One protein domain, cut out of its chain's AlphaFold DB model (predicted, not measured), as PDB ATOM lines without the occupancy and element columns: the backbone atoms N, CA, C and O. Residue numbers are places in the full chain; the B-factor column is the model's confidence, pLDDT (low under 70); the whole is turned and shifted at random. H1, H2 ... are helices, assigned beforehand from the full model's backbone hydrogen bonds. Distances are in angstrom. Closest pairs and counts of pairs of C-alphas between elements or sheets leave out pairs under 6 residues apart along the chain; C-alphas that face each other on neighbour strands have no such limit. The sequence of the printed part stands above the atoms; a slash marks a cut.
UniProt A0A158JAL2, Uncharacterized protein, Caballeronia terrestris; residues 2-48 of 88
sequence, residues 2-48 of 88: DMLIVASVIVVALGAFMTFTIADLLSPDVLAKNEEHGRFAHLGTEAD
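Overview. This is residues 2 to 48 of the 88 residues of an uncharacterized protein of Caballeronia terrestris (UniProt A0A158JAL2). The model is an L of two helices that do not pack on each other: the long, free helix H1 makes the long arm, and after a tight turn the short helix H2 begins the short arm. A tail of residues 38 to 48, with no named element, continues the short arm beyond H2, and residues 2 to 22 of H1 stick out alone. The printed part has 47 residues with two named helices, H1 then H2, and no named strand; the class is all helix. The whole is extended, with a radius of gyration of the C-alphas of 16.2 A, and flat, spanning 45 by 28 by 13 A.

Arrangement. H1, residues 2 to 24, comes first, and its residues 2 to 22 stand free, with no C-alpha 8 or more residues away along the chain within 10 A. A tight link of three residues, 25 to 27, joins it to H2, residues 28 to 37. H1 and H2 are apart, with no C-alpha of the one within 8 A of the other. Residues 24 to 29 also stand free. In H1 and H2 every O i to N i+4 pair is within hydrogen-bond range.

Along the chain. H1 begins at Asp 2, with its C-alpha at (-66.861, 165.996, 50.170), and ends at Asp 24, at (-79.925, 142.788, 29.953), 33.4 A from first to last C-alpha. H2 runs from Pro 28 to His 37, whose C-alpha is at (-68.653, 136.980, 16.183), and measures 14.1 A.

Size, cuts and confidence. The two C-alphas farthest apart are those of Met 3 and Asp 48, at 46.7 A. The printed part has no cut, and its one link between named elements is tight. Mean pLDDT of the printed part is 76.9; it is under 70 at residues 27 to 36, 38 and 40 to 48.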
ATOM      1  N   ASP A   2     -66.485 167.415  50.034       87.12
ATOM      2  CA  ASP A   2     -66.861 165.996  50.170       87.12
ATOM      3  C   ASP A   2     -68.207 165.624  49.536       87.12
ATOM      4  O   ASP A   2     -68.311 164.624  48.833       87.12
ATOM      5  N   MET A   3     -69.229 166.467  49.691       94.00
ATOM      6  CA  MET A   3     -70.561 166.199  49.137       94.00
ATOM      7  C   MET A   3     -70.577 166.148  47.597       94.00
ATOM      8  O   MET A   3     -71.356 165.397  47.018       94.00
ATOM      9  N   LEU A   4     -69.680 166.888  46.929       92.94
ATOM     10  CA  LEU A   4     -69.532 166.851  45.467       92.94
ATOM     11  C   LEU A   4     -68.870 165.552  44.998       92.94
ATOM     12  O   LEU A   4     -69.230 165.033  43.946       92.94
ATOM     13  N   ILE A   5     -67.932 165.024  45.786       93.06
ATOM     14  CA  ILE A   5     -67.281 163.738  45.513       93.06
ATOM     15  C   ILE A   5     -68.304 162.610  45.670       93.06
ATOM     16  O   ILE A   5     -68.418 161.749  44.806       93.06
ATOM     17  N   VAL A   6     -69.104 162.639  46.735       94.31
ATOM     18  CA  VAL A   6     -70.158 161.637  46.946       94.31
ATOM     19  C   VAL A   6     -71.199 161.696  45.826       94.31
ATOM     20  O   VAL A   6     -71.547 160.665  45.255       94.31
ATOM     21  N   ALA A   7     -71.650 162.896  45.448       95.19
ATOM     22  CA  ALA A   7     -72.604 163.064  44.356       95.19
ATOM     23  C   ALA A   7     -72.054 162.559  43.012       95.19
ATOM     24  O   ALA A   7     -72.777 161.895  42.271       95.19
ATOM     25  N   SER A   8     -70.779 162.820  42.698       95.31
ATOM     26  CA  SER A   8     -70.182 162.361  41.440       95.31
ATOM     27  C   SER A   8     -70.055 160.839  41.382       95.31
ATOM     28  O   SER A   8     -70.384 160.247  40.356       95.31
ATOM     29  N   VAL A   9     -69.675 160.191  42.488       95.19
ATOM     30  CA  VAL A   9     -69.628 158.724  42.581       95.19
ATOM     31  C   VAL A   9     -71.018 158.123  42.376       95.19
ATOM     32  O   VAL A   9     -71.158 157.168  41.615       95.19
ATOM     33  N   ILE A  10     -72.054 158.703  42.988       96.12
ATOM     34  CA  ILE A  10     -73.439 158.237  42.836       96.12
ATOM     35  C   ILE A  10     -73.900 158.347  41.378       96.12
ATOM     36  O   ILE A  10     -74.458 157.393  40.844       96.12
ATOM     37  N   VAL A  11     -73.633 159.475  40.710       95.75
ATOM     38  CA  VAL A  11     -74.006 159.677  39.299       95.75
ATOM     39  C   VAL A  11     -73.287 158.682  38.384       95.75
ATOM     40  O   VAL A  11     -73.918 158.088  37.512       95.75
ATOM     41  N   VAL A  12     -71.986 158.458  38.598       95.25
ATOM     42  CA  VAL A  12     -71.210 157.477  37.822       95.25
ATOM     43  C   VAL A  12     -71.732 156.057  38.054       95.25
ATOM     44  O   VAL A  12     -71.918 155.316  37.090       95.25
ATOM     45  N   ALA A  13     -72.022 155.689  39.304       93.88
ATOM     46  CA  ALA A  13     -72.563 154.377  39.646       93.88
ATOM     47  C   ALA A  13     -73.941 154.140  39.009       93.88
ATOM     48  O   ALA A  13     -74.166 153.090  38.409       93.88
ATOM     49  N   LEU A  14     -74.835 155.134  39.062       94.00
ATOM     50  CA  LEU A  14     -76.140 155.093  38.395       94.00
ATOM     51  C   LEU A  14     -76.005 154.948  36.876       94.00
ATOM     52  O   LEU A  14     -76.709 154.136  36.280       94.00
ATOM     53  N   GLY A  15     -75.092 155.688  36.245       90.25
ATOM     54  CA  GLY A  15     -74.855 155.591  34.802       90.25
ATOM     55  C   GLY A  15     -74.312 154.222  34.376       90.25
ATOM     56  O   GLY A  15     -74.766 153.653  33.377       90.25
ATOM     57  N   ALA A  16     -73.387 153.657  35.155       89.31
ATOM     58  CA  ALA A  16     -72.853 152.317  34.918       89.31
ATOM     59  C   ALA A  16     -73.942 151.246  35.072       89.31
ATOM     60  O   ALA A  16     -74.090 150.385  34.203       89.31
ATOM     61  N   PHE A  17     -74.747 151.344  36.133       88.44
ATOM     62  CA  PHE A  17     -75.848 150.420  36.385       88.44
ATOM     63  C   PHE A  17     -76.911 150.480  35.284       88.44
ATOM     64  O   PHE A  17     -77.307 149.445  34.763       88.44
ATOM     65  N   MET A  18     -77.302 151.682  34.847       87.19
ATOM     66  CA  MET A  18     -78.233 151.860  33.726       87.19
ATOM     67  C   MET A  18     -77.722 151.190  32.448       87.19
ATOM     68  O   MET A  18     -78.468 150.486  31.772       87.19
ATOM     69  N   THR A  19     -76.434 151.358  32.139       81.94
ATOM     70  CA  THR A  19     -75.817 150.738  30.956       81.94
ATOM     71  C   THR A  19     -75.881 149.212  31.029       81.94
ATOM     72  O   THR A  19     -76.203 148.565  30.035       81.94
ATOM     73  N   PHE A  20     -75.635 148.641  32.209       78.19
ATOM     74  CA  PHE A  20     -75.760 147.205  32.445       78.19
ATOM     75  C   PHE A  20     -77.213 146.722  32.300       78.19
ATOM     76  O   PHE A  20     -77.469 145.772  31.575       78.19
ATOM     77  N   THR A  21     -78.187 147.432  32.875       75.50
ATOM     78  CA  THR A  21     -79.608 147.057  32.741       75.50
ATOM     79  C   THR A  21     -80.129 147.157  31.306       75.50
ATOM     80  O   THR A  21     -80.981 146.375  30.904       75.50
ATOM     81  N   ILE A  22     -79.606 148.089  30.503       77.44
ATOM     82  CA  ILE A  22     -79.915 148.156  29.069       77.44
ATOM     83  C   ILE A  22     -79.313 146.950  28.343       77.44
ATOM     84  O   ILE A  22     -79.930 146.448  27.407       77.44
ATOM     85  N   ALA A  23     -78.143 146.470  28.780       73.00
ATOM     86  CA  ALA A  23     -77.529 145.276  28.217       73.00
ATOM     87  C   ALA A  23     -78.387 144.018  28.446       73.00
ATOM     88  O   ALA A  23     -78.538 143.216  27.528       73.00
ATOM     89  N   ASP A  24     -79.018 143.898  29.618       73.12
ATOM     90  CA  ASP A  24     -79.925 142.788  29.953       73.12
ATOM     91  C   ASP A  24     -81.217 142.778  29.117       73.12
ATOM     92  O   ASP A  24     -81.874 141.746  28.989       73.12
ATOM     93  N   LEU A  25     -81.590 143.915  28.522       74.81
ATOM     94  CA  LEU A  25     -82.743 144.011  27.619       74.81
ATOM     95  C   LEU A  25     -82.418 143.580  26.181       74.81
ATOM     96  O   LEU A  25     -83.319 143.566  25.338       74.81
ATOM     97  N   LEU A  26     -81.160 143.253  25.862       71.62
ATOM     98  CA  LEU A  26     -80.830 142.730  24.541       71.62
ATOM     99  C   LEU A  26     -81.440 141.342  24.353       71.62
ATOM    100  O   LEU A  26     -81.334 140.467  25.209       71.62
ATOM    101  N   SER A  27     -82.025 141.125  23.175       69.62
ATOM    102  CA  SER A  27     -82.528 139.807  22.803       69.62
ATOM    103  C   SER A  27     -81.416 138.749  22.866       69.62
ATOM    104  O   SER A  27     -80.303 139.014  22.392       69.62
ATOM    105  N   PRO A  28     -81.732 137.528  23.338       69.44
ATOM    106  CA  PRO A  28     -80.785 136.414  23.428       69.44
ATOM    107  C   PRO A  28     -80.035 136.132  22.117       69.44
ATOM    108  O   PRO A  28     -78.841 135.852  22.139       69.44
ATOM    109  N   ASP A  29     -80.695 136.305  20.967       69.44
ATOM    110  CA  ASP A  29     -80.096 136.114  19.638       69.44
ATOM    111  C   ASP A  29     -78.917 137.062  19.355       69.44
ATOM    112  O   ASP A  29     -77.967 136.709  18.653       69.44
ATOM    113  N   VAL A  30     -78.958 138.284  19.895       67.56
ATOM    114  CA  VAL A  30     -77.888 139.278  19.720       67.56
ATOM    115  C   VAL A  30     -76.724 138.988  20.666       67.56
ATOM    116  O   VAL A  30     -75.572 139.249  20.313       67.56
ATOM    117  N   LEU A  31     -77.004 138.418  21.839       68.06
ATOM    118  CA  LEU A  31     -75.983 137.968  22.783       68.06
ATOM    119  C   LEU A  31     -75.218 136.766  22.217       68.06
ATOM    120  O   LEU A  31     -73.999 136.848  22.091       68.06
ATOM    121  N   ALA A  32     -75.924 135.737  21.734       69.06
ATOM    122  CA  ALA A  32     -75.315 134.563  21.100       69.06
ATOM    123  C   ALA A  32     -74.454 134.943  19.879       69.06
ATOM    124  O   ALA A  32     -73.319 134.498  19.718       69.06
ATOM    125  N   LYS A  33     -74.939 135.869  19.042       68.00
ATOM    126  CA  LYS A  33     -74.171 136.370  17.895       68.00
ATOM    127  C   LYS A  33     -72.910 137.143  18.308       68.00
ATOM    128  O   LYS A  33     -71.906 137.092  17.597       68.00
ATOM    129  N   ASN A  34     -72.949 137.870  19.426       68.62
ATOM    130  CA  ASN A  34     -71.782 138.567  19.969       68.62
ATOM    131  C   ASN A  34     -70.780 137.615  20.634       68.62
ATOM    132  O   ASN A  34     -69.583 137.897  20.597       68.62
ATOM    133  N   GLU A  35     -71.233 136.502  21.205       68.19
ATOM    134  CA  GLU A  35     -70.344 135.460  21.726       68.19
ATOM    135  C   GLU A  35     -69.556 134.775  20.606       68.19
ATOM    136  O   GLU A  35     -68.365 134.534  20.763       68.19
ATOM    137  N   GLU A  36     -70.173 134.540  19.445       67.56
ATOM    138  CA  GLU A  36     -69.501 133.876  18.319       67.56
ATOM    139  C   GLU A  36     -68.694 134.836  17.425       67.56
ATOM    140  O   GLU A  36     -67.621 134.488  16.932       67.56
ATOM    141  N   HIS A  37     -69.195 136.054  17.194       71.69
ATOM    142  CA  HIS A  37     -68.653 136.980  16.183       71.69
ATOM    143  C   HIS A  37     -68.354 138.384  16.722       71.69
ATOM    144  O   HIS A  37     -67.951 139.276  15.970       71.69
ATOM    145  N   GLY A  38     -68.578 138.626  18.012       68.50
ATOM    146  CA  GLY A  38     -68.349 139.927  18.621       68.50
ATOM    147  C   GLY A  38     -66.866 140.266  18.731       68.50
ATOM    148  O   GLY A  38     -65.980 139.411  18.702       68.50
ATOM    149  N   ARG A  39     -66.580 141.553  18.948       70.50
ATOM    150  CA  ARG A  39     -65.208 142.067  19.129       70.50
ATOM    151  C   ARG A  39     -64.446 141.382  20.278       70.50
ATOM    152  O   ARG A  39     -63.224 141.466  20.329       70.50
ATOM    153  N   PHE A  40     -65.171 140.730  21.185       65.06
ATOM    154  CA  PHE A  40     -64.647 140.020  22.347       65.06
ATOM    155  C   PHE A  40     -64.897 138.504  22.308       65.06
ATOM    156  O   PHE A  40     -64.527 137.830  23.262       65.06
ATOM    157  N   ALA A  41     -65.454 137.963  21.219       64.38
ATOM    158  CA  ALA A  41     -65.743 136.532  21.054       64.38
ATOM    159  C   ALA A  41     -64.525 135.634  21.334       64.38
ATOM    160  O   ALA A  41     -64.637 134.549  21.888       64.38
ATOM    161  N   HIS A  42     -63.328 136.124  21.010       61.12
ATOM    162  CA  HIS A  42     -62.084 135.373  21.173       61.12
ATOM    163  C   HIS A  42     -61.487 135.484  22.589       61.12
ATOM    164  O   HIS A  42     -60.580 134.734  22.925       61.12
ATOM    165  N   LEU A  43     -61.999 136.378  23.448       65.25
ATOM    166  CA  LEU A  43     -61.480 136.544  24.813       65.25
ATOM    167  C   LEU A  43     -61.920 135.429  25.773       65.25
ATOM    168  O   LEU A  43     -61.267 135.231  26.792       65.25
ATOM    169  N   GLY A  44     -63.007 134.708  25.471       60.38
ATOM    170  CA  GLY A  44     -63.482 133.583  26.289       60.38
ATOM    171  C   GLY A  44     -62.748 132.266  26.019       60.38
ATOM    172  O   GLY A  44     -62.691 131.404  26.889       60.38
ATOM    173  N   THR A  45     -62.155 132.119  24.831       56.72
ATOM    174  CA  THR A  45     -61.543 130.863  24.358       56.72
ATOM    175  C   THR A  45     -60.035 130.797  24.628       56.72
ATOM    176  O   THR A  45     -59.440 129.724  24.601       56.72
ATOM    177  N   GLU A  46     -59.392 131.933  24.909       54.59
ATOM    178  CA  GLU A  46     -57.929 132.047  25.030       54.59
ATOM    179  C   GLU A  46     -57.360 131.745  26.429       54.59
ATOM    180  O   GLU A  46     -56.160 131.915  26.644       54.59
ATOM    181  N   ALA A  47     -58.161 131.239  27.373       54.97
ATOM    182  CA  ALA A  47     -57.627 130.787  28.661       54.97
ATOM    183  C   ALA A  47     -56.611 129.626  28.526       54.97
ATOM    184  O   ALA A  47     -55.810 129.436  29.437       54.97
ATOM    185  N   ASP A  48     -56.585 128.911  27.390       54.03
ATOM    186  CA  ASP A  48     -55.729 127.728  27.193       54.03
ATOM    187  C   ASP A  48     -54.633 127.853  26.116       54.03
ATOM    188  O   ASP A  48     -53.816 126.944  25.967       54.03
TER     189      ASP A  48